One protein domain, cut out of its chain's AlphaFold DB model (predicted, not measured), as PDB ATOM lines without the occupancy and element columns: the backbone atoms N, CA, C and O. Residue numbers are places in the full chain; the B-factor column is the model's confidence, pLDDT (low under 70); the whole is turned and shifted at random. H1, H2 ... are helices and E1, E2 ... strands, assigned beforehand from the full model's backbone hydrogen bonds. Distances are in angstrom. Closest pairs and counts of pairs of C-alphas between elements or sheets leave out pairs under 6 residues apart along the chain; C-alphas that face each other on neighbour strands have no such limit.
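Overview. This is residues 436 to 539 of the 541 residues of an uncharacterized protein of Aedes aegypti (UniProt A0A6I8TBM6). A loose, elongated string of small parts: H1 and H2 fold back beside each other at one end, next to the small hairpin E1 and E2, H3 follows in the middle, and H6 makes the other end. The long link from H3 swings out to H4, off to one side, and the chain returns through H5. The printed part has 104 residues, with six named helices and two named strands in the order H1 H2 E1 E2 H3 H4 H5 H6 and an antiparallel sheet E1 - E2; the class is mostly helix, helices holding 51 and strands 8 of the 59 residues in named elements. The radius of gyration of the C-alphas is 17.3 A and the spans are 54 by 30 by 20 A.

Arrangement. E1, residues 466 to 468, and E2, 471 to 475, form a hairpin at 146 degrees; N 475 and O 466 are 3.1 A apart, within hydrogen-bond range. The closest C-alphas of E1 and H1, residues 436 to 450, are Leu 466 and Glu 443, 7.2 A. H2, residues 453 to 461, is close but not clearly touching H1, with C-alphas Leu 447 and Ile 456 closest at 7.0 A, at a shallow tilt of 25 degrees, opposite ways. H3, residues 477 to 486, is also close but not clearly touching H1, with C-alphas Ile 436 and Val 477 closest at 6.0 A. H4, 510 to 514, and H5, 520 to 523, are only just apart, at 8.1 A; H6, 530 to 537, is apart from H5. Every O i to N i+4 pair is within hydrogen-bond range in H1, H3 and H4, against 4 of 5 in H2 and 1 of 4 in H6, which has 3 of 5 O i to N i+3 pairs; H5 is too short for an i+4 pair.

Along the chain. H1 is 21.6 A long from C-alpha 436 at (19.004, 10.762, 0.374), H3 14.2 A, H2 13.2 A. H6 is 10.9 A long and ends with C-alpha 537 at (24.961, 9.460, -27.875).

Size, cuts and confidence. The C-alphas of Ser 453 and Tyr 539 are farthest apart, 55.1 A. The printed part has no cut; the link H3 to H4, 23 residues, is long. Residues 450 to 474 and 530 to 539 have pLDDT under 70.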
ATOM      1  N   ILE A 436      19.459  10.806  -1.018       88.88
ATOM      2  CA  ILE A 436      19.004  10.762   0.374       88.88
ATOM      3  C   ILE A 436      20.164  10.943   1.359       88.88
ATOM      4  O   ILE A 436      19.993  11.538   2.421       88.88
ATOM      5  N   ASP A 437      21.350  10.471   0.995       91.06
ATOM      6  CA  ASP A 437      22.541  10.527   1.827       91.06
ATOM      7  C   ASP A 437      23.167  11.925   1.803       91.06
ATOM      8  O   ASP A 437      23.667  12.379   2.827       91.06
ATOM      9  N   ILE A 438      23.010  12.690   0.716       90.75
ATOM     10  CA  ILE A 438      23.346  14.124   0.713       90.75
ATOM     11  C   ILE A 438      22.515  14.871   1.767       90.75
ATOM     12  O   ILE A 438      23.077  15.628   2.556       90.75
ATOM     13  N   VAL A 439      21.196  14.634   1.839       88.25
ATOM     14  CA  VAL A 439      20.336  15.258   2.866       88.25
ATOM     15  C   VAL A 439      20.809  14.874   4.270       88.25
ATOM     16  O   VAL A 439      21.075  15.756   5.088       88.25
ATOM     17  N   LYS A 440      21.000  13.572   4.531       87.25
ATOM     18  CA  LYS A 440      21.484  13.075   5.832       87.25
ATOM     19  C   LYS A 440      22.846  13.647   6.209       87.25
ATOM     20  O   LYS A 440      23.092  13.913   7.380       87.25
ATOM     21  N   TYR A 441      23.742  13.834   5.241       87.38
ATOM     22  CA  TYR A 441      25.054  14.429   5.482       87.38
ATOM     23  C   TYR A 441      24.937  15.879   5.941       87.38
ATOM     24  O   TYR A 441      25.611  16.296   6.880       87.38
ATOM     25  N   LEU A 442      24.046  16.653   5.328       85.69
ATOM     26  CA  LEU A 442      23.830  18.044   5.718       85.69
ATOM     27  C   LEU A 442      23.169  18.150   7.100       85.69
ATOM     28  O   LEU A 442      23.541  19.021   7.896       85.69
ATOM     29  N   GLU A 443      22.262  17.229   7.430       81.62
ATOM     30  CA  GLU A 443      21.710  17.079   8.783       81.62
ATOM     31  C   GLU A 443      22.815  16.736   9.789       81.62
ATOM     32  O   GLU A 443      22.963  17.409  10.810       81.62
ATOM     33  N   PHE A 444      23.648  15.747   9.462       82.25
ATOM     34  CA  PHE A 444      24.783  15.314  10.271       82.25
ATOM     35  C   PHE A 444      25.754  16.462  10.570       82.25
ATOM     36  O   PHE A 444      26.086  16.704  11.731       82.25
ATOM     37  N   ILE A 445      26.176  17.219   9.555       79.81
ATOM     38  CA  ILE A 445      27.085  18.358   9.738       79.81
ATOM     39  C   ILE A 445      26.434  19.462  10.578       79.81
ATOM     40  O   ILE A 445      27.102  20.077  11.411       79.81
ATOM     41  N   THR A 446      25.128  19.689  10.420       77.75
ATOM     42  CA  THR A 446      24.391  20.640  11.265       77.75
ATOM     43  C   THR A 446      24.422  20.208  12.729       77.75
ATOM     44  O   THR A 446      24.752  21.023  13.589       77.75
ATOM     45  N   LEU A 447      24.170  18.924  13.010       76.12
ATOM     46  CA  LEU A 447      24.227  18.359  14.364       76.12
ATOM     47  C   LEU A 447      25.621  18.471  14.993       76.12
ATOM     48  O   LEU A 447      25.736  18.812  16.170       76.12
ATOM     49  N   VAL A 448      26.681  18.214  14.219       77.31
ATOM     50  CA  VAL A 448      28.070  18.362  14.686       77.31
ATOM     51  C   VAL A 448      28.377  19.819  15.049       77.31
ATOM     52  O   VAL A 448      29.035  20.080  16.054       77.31
ATOM     53  N   ASN A 449      27.899  20.776  14.253       71.12
ATOM     54  CA  ASN A 449      28.241  22.187  14.426       71.12
ATOM     55  C   ASN A 449      27.472  22.877  15.565       71.12
ATOM     56  O   ASN A 449      27.989  23.824  16.158       71.12
ATOM     57  N   THR A 450      26.243  22.453  15.878       65.75
ATOM     58  CA  THR A 450      25.381  23.179  16.828       65.75
ATOM     59  C   THR A 450      25.603  22.823  18.296       65.75
ATOM     60  O   THR A 450      25.175  23.605  19.146       65.75
ATOM     61  N   ASN A 451      26.257  21.699  18.629       56.06
ATOM     62  CA  ASN A 451      26.664  21.300  19.995       56.06
ATOM     63  C   ASN A 451      25.620  21.567  21.118       56.06
ATOM     64  O   ASN A 451      25.985  21.808  22.267       56.06
ATOM     65  N   THR A 452      24.313  21.555  20.825       46.88
ATOM     66  CA  THR A 452      23.258  21.894  21.802       46.88
ATOM     67  C   THR A 452      22.081  20.933  21.720       46.88
ATOM     68  O   THR A 452      21.472  20.754  20.663       46.88
ATOM     69  N   SER A 453      21.698  20.387  22.876       44.75
ATOM     70  CA  SER A 453      20.597  19.433  23.076       44.75
ATOM     71  C   SER A 453      19.247  19.916  22.520       44.75
ATOM     72  O   SER A 453      18.412  19.107  22.132       44.75
ATOM     73  N   ALA A 454      19.042  21.235  22.408       44.03
ATOM     74  CA  ALA A 454      17.836  21.844  21.842       44.03
ATOM     75  C   ALA A 454      17.719  21.706  20.308       44.03
ATOM     76  O   ALA A 454      16.612  21.706  19.774       44.03
ATOM     77  N   SER A 455      18.841  21.570  19.590       46.22
ATOM     78  CA  SER A 455      18.842  21.350  18.134       46.22
ATOM     79  C   SER A 455      18.550  19.892  17.763       46.22
ATOM     80  O   SER A 455      17.909  19.630  16.749       46.22
ATOM     81  N   ILE A 456      18.909  18.954  18.646       46.31
ATOM     82  CA  ILE A 456      18.661  17.520  18.471       46.31
ATOM     83  C   ILE A 456      17.167  17.187  18.653       46.31
ATOM     84  O   ILE A 456      16.616  16.365  17.930       46.31
ATOM     85  N   ILE A 457      16.467  17.909  19.539       41.50
ATOM     86  CA  ILE A 457      15.000  17.820  19.684       41.50
ATOM     87  C   ILE A 457      14.282  18.367  18.437       41.50
ATOM     88  O   ILE A 457      13.244  17.842  18.045       41.50
ATOM     89  N   ARG A 458      14.852  19.385  17.776       44.41
ATOM     90  CA  ARG A 458      14.299  19.950  16.537       44.41
ATOM     91  C   ARG A 458      14.451  18.980  15.358       44.41
ATOM     92  O   ARG A 458      13.485  18.781  14.634       44.41
ATOM     93  N   ALA A 459      15.591  18.288  15.254       43.22
ATOM     94  CA  ALA A 459      15.804  17.212  14.279       43.22
ATOM     95  C   ALA A 459      14.819  16.033  14.446       43.22
ATOM     96  O   ALA A 459      14.429  15.414  13.463       43.22
ATOM     97  N   ASN A 460      14.355  15.761  15.672       39.28
ATOM     98  CA  ASN A 460      13.341  14.733  15.939       39.28
ATOM     99  C   ASN A 460      11.894  15.175  15.649       39.28
ATOM    100  O   ASN A 460      11.016  14.321  15.548       39.28
ATOM    101  N   GLN A 461      11.619  16.478  15.533       41.25
ATOM    102  CA  GLN A 461      10.279  17.003  15.224       41.25
ATOM    103  C   GLN A 461      10.108  17.392  13.750       41.25
ATOM    104  O   GLN A 461       8.982  17.422  13.261       41.25
ATOM    105  N   SER A 462      11.202  17.631  13.025       37.59
ATOM    106  CA  SER A 462      11.199  17.862  11.581       37.59
ATOM    107  C   SER A 462      11.946  16.738  10.866       37.59
ATOM    108  O   SER A 462      13.126  16.857  10.547       37.59
ATOM    109  N   SER A 463      11.240  15.641  10.591       40.38
ATOM    110  CA  SER A 463      11.540  14.876   9.380       40.38
ATOM    111  C   SER A 463      11.349  15.835   8.204       40.38
ATOM    112  O   SER A 463      10.319  16.517   8.147       40.38
ATOM    113  N   SER A 464      12.324  15.893   7.293       44.44
ATOM    114  CA  SER A 464      12.452  16.866   6.191       44.44
ATOM    115  C   SER A 464      12.714  18.306   6.665       44.44
ATOM    116  O   SER A 464      12.434  18.651   7.802       44.44
ATOM    117  N   TYR A 465      13.217  19.181   5.790       43.97
ATOM    118  CA  TYR A 465      13.295  20.627   6.039       43.97
ATOM    119  C   TYR A 465      14.587  21.122   6.737       43.97
ATOM    120  O   TYR A 465      14.525  21.784   7.767       43.97
ATOM    121  N   LEU A 466      15.765  20.921   6.109       48.59
ATOM    122  CA  LEU A 466      16.915  21.823   6.328       48.59
ATOM    123  C   LEU A 466      16.551  23.205   5.747       48.59
ATOM    124  O   LEU A 466      16.348  23.298   4.529       48.59
ATOM    125  N   PRO A 467      16.425  24.268   6.566       47.16
ATOM    126  CA  PRO A 467      16.108  25.599   6.063       47.16
ATOM    127  C   PRO A 467      17.337  26.186   5.365       47.16
ATOM    128  O   PRO A 467      18.407  26.264   5.972       47.16
ATOM    129  N   ASP A 468      17.193  26.643   4.120       50.28
ATOM    130  CA  ASP A 468      18.187  27.539   3.528       50.28
ATOM    131  C   ASP A 468      18.166  28.866   4.321       50.28
ATOM    132  O   ASP A 468      17.127  29.527   4.394       50.28
ATOM    133  N   PRO A 469      19.282  29.313   4.925       47.25
ATOM    134  CA  PRO A 469      19.323  30.582   5.650       47.25
ATOM    135  C   PRO A 469      19.014  31.807   4.768       47.25
ATOM    136  O   PRO A 469      18.828  32.903   5.300       47.25
ATOM    137  N   LYS A 470      18.970  31.662   3.435       51.09
ATOM    138  CA  LYS A 470      18.681  32.746   2.486       51.09
ATOM    139  C   LYS A 470      17.367  32.590   1.712       51.09
ATOM    140  O   LYS A 470      16.963  33.566   1.076       51.09
ATOM    141  N   LYS A 471      16.683  31.443   1.763       53.03
ATOM    142  CA  LYS A 471      15.412  31.207   1.054       53.03
ATOM    143  C   LYS A 471      14.477  30.337   1.895       53.03
ATOM    144  O   LYS A 471      14.902  29.399   2.547       53.03
ATOM    145  N   SER A 472      13.172  30.592   1.824       50.62
ATOM    146  CA  SER A 472      12.118  29.783   2.463       50.62
ATOM    147  C   SER A 472      11.970  28.367   1.874       50.62
ATOM    148  O   SER A 472      10.930  27.734   2.041       50.62
ATOM    149  N   THR A 473      12.960  27.904   1.113       55.75
ATOM    150  CA  THR A 473      12.980  26.606   0.456       55.75
ATOM    151  C   THR A 473      13.635  25.592   1.354       55.75
ATOM    152  O   THR A 473      14.617  25.857   2.050       55.75
ATOM    153  N   VAL A 474      13.078  24.402   1.300       65.81
ATOM    154  CA  VAL A 474      13.540  23.294   2.096       65.81
ATOM    155  C   VAL A 474      14.435  22.424   1.258       65.81
ATOM    156  O   VAL A 474      14.075  22.026   0.153       65.81
ATOM    157  N   MET A 475      15.577  22.082   1.838       71.38
ATOM    158  CA  MET A 475      16.456  21.090   1.262       71.38
ATOM    159  C   MET A 475      15.870  19.693   1.485       71.38
ATOM    160  O   MET A 475      15.961  19.126   2.574       71.38
ATOM    161  N   ASN A 476      15.206  19.170   0.456       82.88
ATOM    162  CA  ASN A 476      14.709  17.802   0.373       82.88
ATOM    163  C   ASN A 476      15.330  17.083  -0.840       82.88
ATOM    164  O   ASN A 476      16.079  17.671  -1.623       82.88
ATOM    165  N   VAL A 477      15.008  15.798  -0.993       88.69
ATOM    166  CA  VAL A 477      15.499  14.956  -2.098       88.69
ATOM    167  C   VAL A 477      15.151  15.553  -3.466       88.69
ATOM    168  O   VAL A 477      16.008  15.604  -4.340       88.69
ATOM    169  N   GLU A 478      13.927  16.060  -3.635       89.00
ATOM    170  CA  GLU A 478      13.457  16.661  -4.890       89.00
ATOM    171  C   GLU A 478      14.241  17.929  -5.257       89.00
ATOM    172  O   GLU A 478      14.639  18.116  -6.406       89.00
ATOM    173  N   TYR A 479      14.522  18.788  -4.277       88.31
ATOM    174  CA  TYR A 479      15.339  19.979  -4.474       88.31
ATOM    175  C   TYR A 479      16.756  19.614  -4.925       88.31
ATOM    176  O   TYR A 479      17.245  20.172  -5.905       88.31
ATOM    177  N   ILE A 480      17.398  18.641  -4.268       90.38
ATOM    178  CA  ILE A 480      18.740  18.178  -4.649       90.38
ATOM    179  C   ILE A 480      18.721  17.551  -6.045       90.38
ATOM    180  O   ILE A 480      19.579  17.866  -6.864       90.38
ATOM    181  N   GLN A 481      17.722  16.725  -6.355       92.19
ATOM    182  CA  GLN A 481      17.559  16.154  -7.690       92.19
ATOM    183  C   GLN A 481      17.457  17.252  -8.758       92.19
ATOM    184  O   GLN A 481      18.131  17.178  -9.782       92.19
ATOM    185  N   ASN A 482      16.671  18.302  -8.505       91.12
ATOM    186  CA  ASN A 482      16.542  19.436  -9.417       91.12
ATOM    187  C   ASN A 482      17.862  20.205  -9.589       91.12
ATOM    188  O   ASN A 482      18.178  20.630 -10.702       91.12
ATOM    189  N   LEU A 483      18.655  20.366  -8.525       91.94
ATOM    190  CA  LEU A 483      19.992  20.964  -8.601       91.94
ATOM    191  C   LEU A 483      20.943  20.132  -9.469       91.94
ATOM    192  O   LEU A 483      21.601  20.683 -10.349       91.94
ATOM    193  N   ILE A 484      20.968  18.811  -9.278       93.62
ATOM    194  CA  ILE A 484      21.822  17.898 -10.051       93.62
ATOM    195  C   ILE A 484      21.398  17.855 -11.522       93.62
ATOM    196  O   ILE A 484      22.254  17.909 -12.408       93.62
ATOM    197  N   ALA A 485      20.092  17.798 -11.788       92.75
ATOM    198  CA  ALA A 485      19.543  17.802 -13.140       92.75
ATOM    199  C   ALA A 485      19.868  19.103 -13.888       92.75
ATOM    200  O   ALA A 485      20.188  19.074 -15.069       92.75
ATOM    201  N   SER A 486      19.803  20.245 -13.197       91.75
ATOM    202  CA  SER A 486      20.043  21.568 -13.795       91.75
ATOM    203  C   SER A 486      21.496  22.047 -13.728       91.75
ATOM    204  O   SER A 486      21.781  23.154 -14.183       91.75
ATOM    205  N   GLY A 487      22.409  21.254 -13.153       93.50
ATOM    206  CA  GLY A 487      23.816  21.627 -13.003       93.50
ATOM    207  C   GLY A 487      24.020  22.858 -12.118       93.50
ATOM    208  O   GLY A 487      24.811  23.737 -12.448       93.50
ATOM    209  N   LYS A 488      23.296  22.964 -11.001       93.31
ATOM    210  CA  LYS A 488      23.397  24.089 -10.059       93.31
ATOM    211  C   LYS A 488      23.895  23.641  -8.694       93.31
ATOM    212  O   LYS A 488      23.518  22.587  -8.203       93.31
ATOM    213  N   TYR A 489      24.701  24.473  -8.045       91.50
ATOM    214  CA  TYR A 489      25.129  24.260  -6.662       91.50
ATOM    215  C   TYR A 489      24.009  24.591  -5.656       91.50
ATOM    216  O   TYR A 489      22.991  25.180  -6.014       91.50
ATOM    217  N   PHE A 490      24.213  24.279  -4.371       85.75
ATOM    218  CA  PHE A 490      23.220  24.490  -3.302       85.75
ATOM    219  C   PHE A 490      22.689  25.921  -3.166       85.75
ATOM    220  O   PHE A 490      21.589  26.109  -2.651       85.75
ATOM    221  N   ASP A 491      23.446  26.925  -3.616       83.25
ATOM    222  CA  ASP A 491      23.027  28.328  -3.597       83.25
ATOM    223  C   ASP A 491      22.065  28.704  -4.743       83.25
ATOM    224  O   ASP A 491      21.610  29.852  -4.798       83.25
ATOM    225  N   ASP A 492      21.764  27.759  -5.648       79.31
ATOM    226  CA  ASP A 492      20.923  27.911  -6.845       79.31
ATOM    227  C   ASP A 492      21.411  29.038  -7.789       79.31
ATOM    228  O   ASP A 492      20.697  29.502  -8.678       79.31
ATOM    229  N   LYS A 493      22.656  29.494  -7.600       86.62
ATOM    230  CA  LYS A 493      23.285  30.582  -8.363       86.62
ATOM    231  C   LYS A 493      24.549  30.124  -9.064       86.62
ATOM    232  O   LYS A 493      24.806  30.538 -10.191       86.62
ATOM    233  N   THR A 494      25.351  29.313  -8.389       91.19
ATOM    234  CA  THR A 494      26.601  28.806  -8.931       91.19
ATOM    235  C   THR A 494      26.279  27.701  -9.930       91.19
ATOM    236  O   THR A 494      25.739  26.659  -9.565       91.19
ATOM    237  N   ILE A 495      26.588  27.956 -11.201       95.50
ATOM    238  CA  ILE A 495      26.409  27.007 -12.302       95.50
ATOM    239  C   ILE A 495      27.621  26.076 -12.336       95.50
ATOM    240  O   ILE A 495      28.757  26.535 -12.231       95.50
ATOM    241  N   LEU A 496      27.374  24.779 -12.455       96.12
ATOM    242  CA  LEU A 496      28.381  23.732 -12.559       96.12
ATOM    243  C   LEU A 496      28.671  23.441 -14.035       96.12
ATOM    244  O   LEU A 496      27.784  23.498 -14.885       96.12
ATOM    245  N   THR A 497      29.921  23.112 -14.341       95.50
ATOM    246  CA  THR A 497      30.345  22.768 -15.702       95.50
ATOM    247  C   THR A 497      30.187  21.268 -15.925       95.50
ATOM    248  O   THR A 497      30.722  20.483 -15.140       95.50
ATOM    249  N   LYS A 498      29.474  20.856 -16.984       94.12
ATOM    250  CA  LYS A 498      29.346  19.435 -17.353       94.12
ATOM    251  C   LYS A 498      30.706  18.920 -17.823       94.12
ATOM    252  O   LYS A 498      31.335  19.536 -18.681       94.12
ATOM    253  N   LEU A 499      31.145  17.796 -17.272       93.75
ATOM    254  CA  LEU A 499      32.346  17.087 -17.703       93.75
ATOM    255  C   LEU A 499      31.971  15.900 -18.585       93.75
ATOM    256  O   LEU A 499      31.008  15.188 -18.309       93.75
ATOM    257  N   GLN A 500      32.766  15.669 -19.627       90.12
ATOM    258  CA  GLN A 500      32.595  14.534 -20.527       90.12
ATOM    259  C   GLN A 500      33.584  13.426 -20.182       90.12
ATOM    260  O   GLN A 500      34.799  13.632 -20.193       90.12
ATOM    261  N   ARG A 501      33.055  12.224 -19.938       89.19
ATOM    262  CA  ARG A 501      33.833  11.051 -19.519       89.19
ATOM    263  C   ARG A 501      34.945  10.663 -20.496       89.19
ATOM    264  O   ARG A 501      35.999  10.218 -20.058       89.19
ATOM    265  N   HIS A 502      34.705  10.804 -21.798       88.00
ATOM    266  CA  HIS A 502      35.639  10.364 -22.841       88.00
ATOM    267  C   HIS A 502      36.689  11.417 -23.214       88.00
ATOM    268  O   HIS A 502      37.723  11.074 -23.778       88.00
ATOM    269  N   VAL A 503      36.434  12.684 -22.886       90.38
ATOM    270  CA  VAL A 503      37.325  13.806 -23.217       90.38
ATOM    271  C   VAL A 503      38.225  14.148 -22.037       90.38
ATOM    272  O   VAL A 503      39.404  14.461 -22.204       90.38
ATOM    273  N   ASP A 504      37.686  14.078 -20.823       91.38
ATOM    274  CA  ASP A 504      38.414  14.459 -19.626       91.38
ATOM    275  C   ASP A 504      39.284  13.309 -19.105       91.38
ATOM    276  O   ASP A 504      38.820  12.378 -18.448       91.38
ATOM    277  N   LYS A 505      40.591  13.412 -19.345       91.44
ATOM    278  CA  LYS A 505      41.590  12.457 -18.846       91.44
ATOM    279  C   LYS A 505      41.538  12.244 -17.326       91.44
ATOM    280  O   LYS A 505      41.857  11.157 -16.856       91.44
ATOM    281  N   TYR A 506      41.148  13.261 -16.559       93.69
ATOM    282  CA  TYR A 506      41.055  13.213 -15.100       93.69
ATOM    283  C   TYR A 506      39.602  13.145 -14.628       93.69
ATOM    284  O   TYR A 506      39.288  13.659 -13.549       93.69
ATOM    285  N   TYR A 507      38.702  12.568 -15.430       96.19
ATOM    286  CA  TYR A 507      37.273  12.490 -15.130       96.19
ATOM    287  C   TYR A 507      36.998  11.942 -13.723       96.19
ATOM    288  O   TYR A 507      36.378  12.625 -12.913       96.19
ATOM    289  N   ALA A 508      37.536  10.761 -13.411       96.44
ATOM    290  CA  ALA A 508      37.366  10.072 -12.134       96.44
ATOM    291  C   ALA A 508      38.659   9.329 -11.728       96.44
ATOM    292  O   ALA A 508      39.517   9.109 -12.590       96.44
ATOM    293  N   PRO A 509      38.804   8.923 -10.451       97.12
ATOM    294  CA  PRO A 509      39.903   8.075  -9.987       97.12
ATOM    295  C   PRO A 509      40.011   6.757 -10.757       97.12
ATOM    296  O   PRO A 509      39.021   6.250 -11.295       97.12
ATOM    297  N   GLU A 510      41.205   6.164 -10.775       95.12
ATOM    298  CA  GLU A 510      41.472   4.956 -11.559       95.12
ATOM    299  C   GLU A 510      40.637   3.766 -11.066       95.12
ATOM    300  O   GLU A 510      40.085   3.010 -11.874       95.12
ATOM    301  N   TYR A 511      40.478   3.633  -9.747       97.19
ATOM    302  CA  TYR A 511      39.628   2.616  -9.140       97.19
ATOM    303  C   TYR A 511      38.162   2.756  -9.570       97.19
ATOM    304  O   TYR A 511      37.535   1.761  -9.946       97.19
ATOM    305  N   VAL A 512      37.634   3.985  -9.586       96.94
ATOM    306  CA  VAL A 512      36.262   4.274 -10.034       96.94
ATOM    307  C   VAL A 512      36.112   3.951 -11.513       96.94
ATOM    308  O   VAL A 512      35.142   3.315 -11.906       96.94
ATOM    309  N   HIS A 513      37.086   4.328 -12.342       93.62
ATOM    310  CA  HIS A 513      37.043   4.048 -13.775       93.62
ATOM    311  C   HIS A 513      36.987   2.537 -14.060       93.62
ATOM    312  O   HIS A 513      36.124   2.076 -14.810       93.62
ATOM    313  N   LYS A 514      37.856   1.755 -13.404       95.00
ATOM    314  CA  LYS A 514      37.919   0.287 -13.529       95.00
ATOM    315  C   LYS A 514      36.666  -0.418 -13.006       95.00
ATOM    316  O   LYS A 514      36.321  -1.487 -13.501       95.00
ATOM    317  N   ASN A 515      35.979   0.183 -12.037       95.88
ATOM    318  CA  ASN A 515      34.785  -0.373 -11.398       95.88
ATOM    319  C   ASN A 515      33.544   0.490 -11.654       95.88
ATOM    320  O   ASN A 515      32.670   0.567 -10.798       95.88
ATOM    321  N   SER A 516      33.470   1.150 -12.817       91.75
ATOM    322  CA  SER A 516      32.457   2.191 -13.061       91.75
ATOM    323  C   SER A 516      31.019   1.736 -12.815       91.75
ATOM    324  O   SER A 516      30.288   2.476 -12.174       91.75
ATOM    325  N   TRP A 517      30.687   0.491 -13.170       91.00
ATOM    326  CA  TRP A 517      29.386  -0.149 -12.920       91.00
ATOM    327  C   TRP A 517      28.926  -0.120 -11.451       91.00
ATOM    328  O   TRP A 517      27.735  -0.197 -11.165       91.00
ATOM    329  N   ARG A 518      29.860  -0.053 -10.494       92.38
ATOM    330  CA  ARG A 518      29.560   0.025  -9.056       92.38
ATOM    331  C   ARG A 518      29.257   1.455  -8.602       92.38
ATOM    332  O   ARG A 518      28.655   1.640  -7.554       92.38
ATOM    333  N   PHE A 519      29.671   2.440  -9.394       94.38
ATOM    334  CA  PHE A 519      29.646   3.866  -9.079       94.38
ATOM    335  C   PHE A 519      28.832   4.669 -10.105       94.38
ATOM    336  O   PHE A 519      29.053   5.870 -10.268       94.38
ATOM    337  N   ASP A 520      27.897   4.031 -10.816       91.38
ATOM    338  CA  ASP A 520      27.113   4.665 -11.884       91.38
ATOM    339  C   ASP A 520      26.399   5.942 -11.405       91.38
ATOM    340  O   ASP A 520      26.332   6.921 -12.144       91.38
ATOM    341  N   ASN A 521      25.961   5.979 -10.142       90.62
ATOM    342  CA  ASN A 521      25.301   7.124  -9.503       90.62
ATOM    343  C   ASN A 521      26.169   8.391  -9.402       90.62
ATOM    344  O   ASN A 521      25.623   9.491  -9.354       90.62
ATOM    345  N   ILE A 522      27.498   8.252  -9.361       94.69
ATOM    346  CA  ILE A 522      28.446   9.379  -9.303       94.69
ATOM    347  C   ILE A 522      29.275   9.516 -10.580       94.69
ATOM    348  O   ILE A 522      29.902  10.549 -10.797       94.69
ATOM    349  N   VAL A 523      29.296   8.496 -11.438       94.44
ATOM    350  CA  VAL A 523      29.981   8.528 -12.735       94.44
ATOM    351  C   VAL A 523      29.070   9.090 -13.821       94.44
ATOM    352  O   VAL A 523      29.578   9.735 -14.733       94.44
ATOM    353  N   ILE A 524      27.754   8.886 -13.739       92.00
ATOM    354  CA  ILE A 524      26.780   9.298 -14.755       92.00
ATOM    355  C   ILE A 524      25.694  10.144 -14.092       92.00
ATOM    356  O   ILE A 524      25.189   9.806 -13.023       92.00
ATOM    357  N   ASN A 525      25.294  11.238 -14.744       92.06
ATOM    358  CA  ASN A 525      24.152  12.018 -14.281       92.06
ATOM    359  C   ASN A 525      22.837  11.328 -14.668       92.06
ATOM    360  O   ASN A 525      22.290  11.580 -15.739       92.06
ATOM    361  N   LEU A 526      22.305  10.494 -13.773       89.88
ATOM    362  CA  LEU A 526      21.026   9.792 -13.970       89.88
ATOM    363  C   LEU A 526      19.805  10.730 -14.028       89.88
ATOM    364  O   LEU A 526      18.707  10.289 -14.358       89.88
ATOM    365  N   PHE A 527      19.983  12.011 -13.698       89.50
ATOM    366  CA  PHE A 527      18.927  13.024 -13.675       89.50
ATOM    367  C   PHE A 527      19.045  14.035 -14.819       89.50
ATOM    368  O   PHE A 527      18.291  15.011 -14.843       89.50
ATOM    369  N   ALA A 528      19.986  13.833 -15.747       82.44
ATOM    370  CA  ALA A 528      20.103  14.662 -16.938       82.44
ATOM    371  C   ALA A 528      18.790  14.633 -17.733       82.44
ATOM    372  O   ALA A 528      18.132  13.595 -17.849       82.44
ATOM    373  N   ARG A 529      18.377  15.787 -18.265       74.69
ATOM    374  CA  ARG A 529      17.191  15.854 -19.124       74.69
ATOM    375  C   ARG A 529      17.542  15.299 -20.503       74.69
ATOM    376  O   ARG A 529      18.688  15.374 -20.923       74.69
ATOM    377  N   TRP A 530      16.546  14.773 -21.217       54.72
ATOM    378  CA  TRP A 530      16.738  14.129 -22.526       54.72
ATOM    379  C   TRP A 530      17.459  15.022 -23.558       54.72
ATOM    380  O   TRP A 530      18.186  14.537 -24.415       54.72
ATOM    381  N   GLU A 531      17.300  16.342 -23.457       56.69
ATOM    382  CA  GLU A 531      17.994  17.317 -24.311       56.69
ATOM    383  C   GLU A 531      19.518  17.351 -24.059       56.69
ATOM    384  O   GLU A 531      20.282  17.638 -24.975       56.69
ATOM    385  N   ASP A 532      19.966  16.979 -22.855       55.62
ATOM    386  CA  ASP A 532      21.378  16.925 -22.454       55.62
ATOM    387  C   ASP A 532      22.044  15.567 -22.749       55.62
ATOM    388  O   ASP A 532      23.276  15.484 -22.721       55.62
ATOM    389  N   SER A 533      21.256  14.508 -22.995       51.44
ATOM    390  CA  SER A 533      21.742  13.147 -23.291       51.44
ATOM    391  C   SER A 533      22.013  12.896 -24.775       51.44
ATOM    392  O   SER A 533      22.868  12.079 -25.095       51.44
ATOM    393  N   VAL A 534      21.365  13.625 -25.694       50.25
ATOM    394  CA  VAL A 534      21.597  13.459 -27.149       50.25
ATOM    395  C   VAL A 534      23.043  13.800 -27.542       50.25
ATOM    396  O   VAL A 534      23.594  13.194 -28.454       50.25
ATOM    397  N   ILE A 535      23.695  14.702 -26.802       52.78
ATOM    398  CA  ILE A 535      25.105  15.068 -27.017       52.78
ATOM    399  C   ILE A 535      26.058  13.930 -26.599       52.78
ATOM    400  O   ILE A 535      27.173  13.848 -27.111       52.78
ATOM    401  N   ASP A 536      25.637  13.045 -25.688       48.94
ATOM    402  CA  ASP A 536      26.452  11.909 -25.238       48.94
ATOM    403  C   ASP A 536      26.324  10.692 -26.190       48.94
ATOM    404  O   ASP A 536      27.268   9.911 -26.304       48.94
ATOM    405  N   ASP A 537      25.211  10.566 -26.931       48.22
ATOM    406  CA  ASP A 537      24.961   9.460 -27.875       48.22
ATOM    407  C   ASP A 537      25.502   9.711 -29.301       48.22
ATOM    408  O   ASP A 537      25.718   8.758 -30.053       48.22
ATOM    409  N   GLU A 538      25.794  10.961 -29.685       44.06
ATOM    410  CA  GLU A 538      26.345  11.305 -31.015       44.06
ATOM    411  C   GLU A 538      27.800  10.839 -31.246       44.06
ATOM    412  O   GLU A 538      28.353  11.048 -32.323       44.06
ATOM    413  N   TYR A 539      28.425  10.171 -30.271       42.97
ATOM    414  CA  TYR A 539      29.791   9.636 -30.382       42.97
ATOM    415  C   TYR A 539      29.871   8.104 -30.512       42.97
ATOM    416  O   TYR A 539      30.967   7.544 -30.499       42.97
TER     417      TYR A 539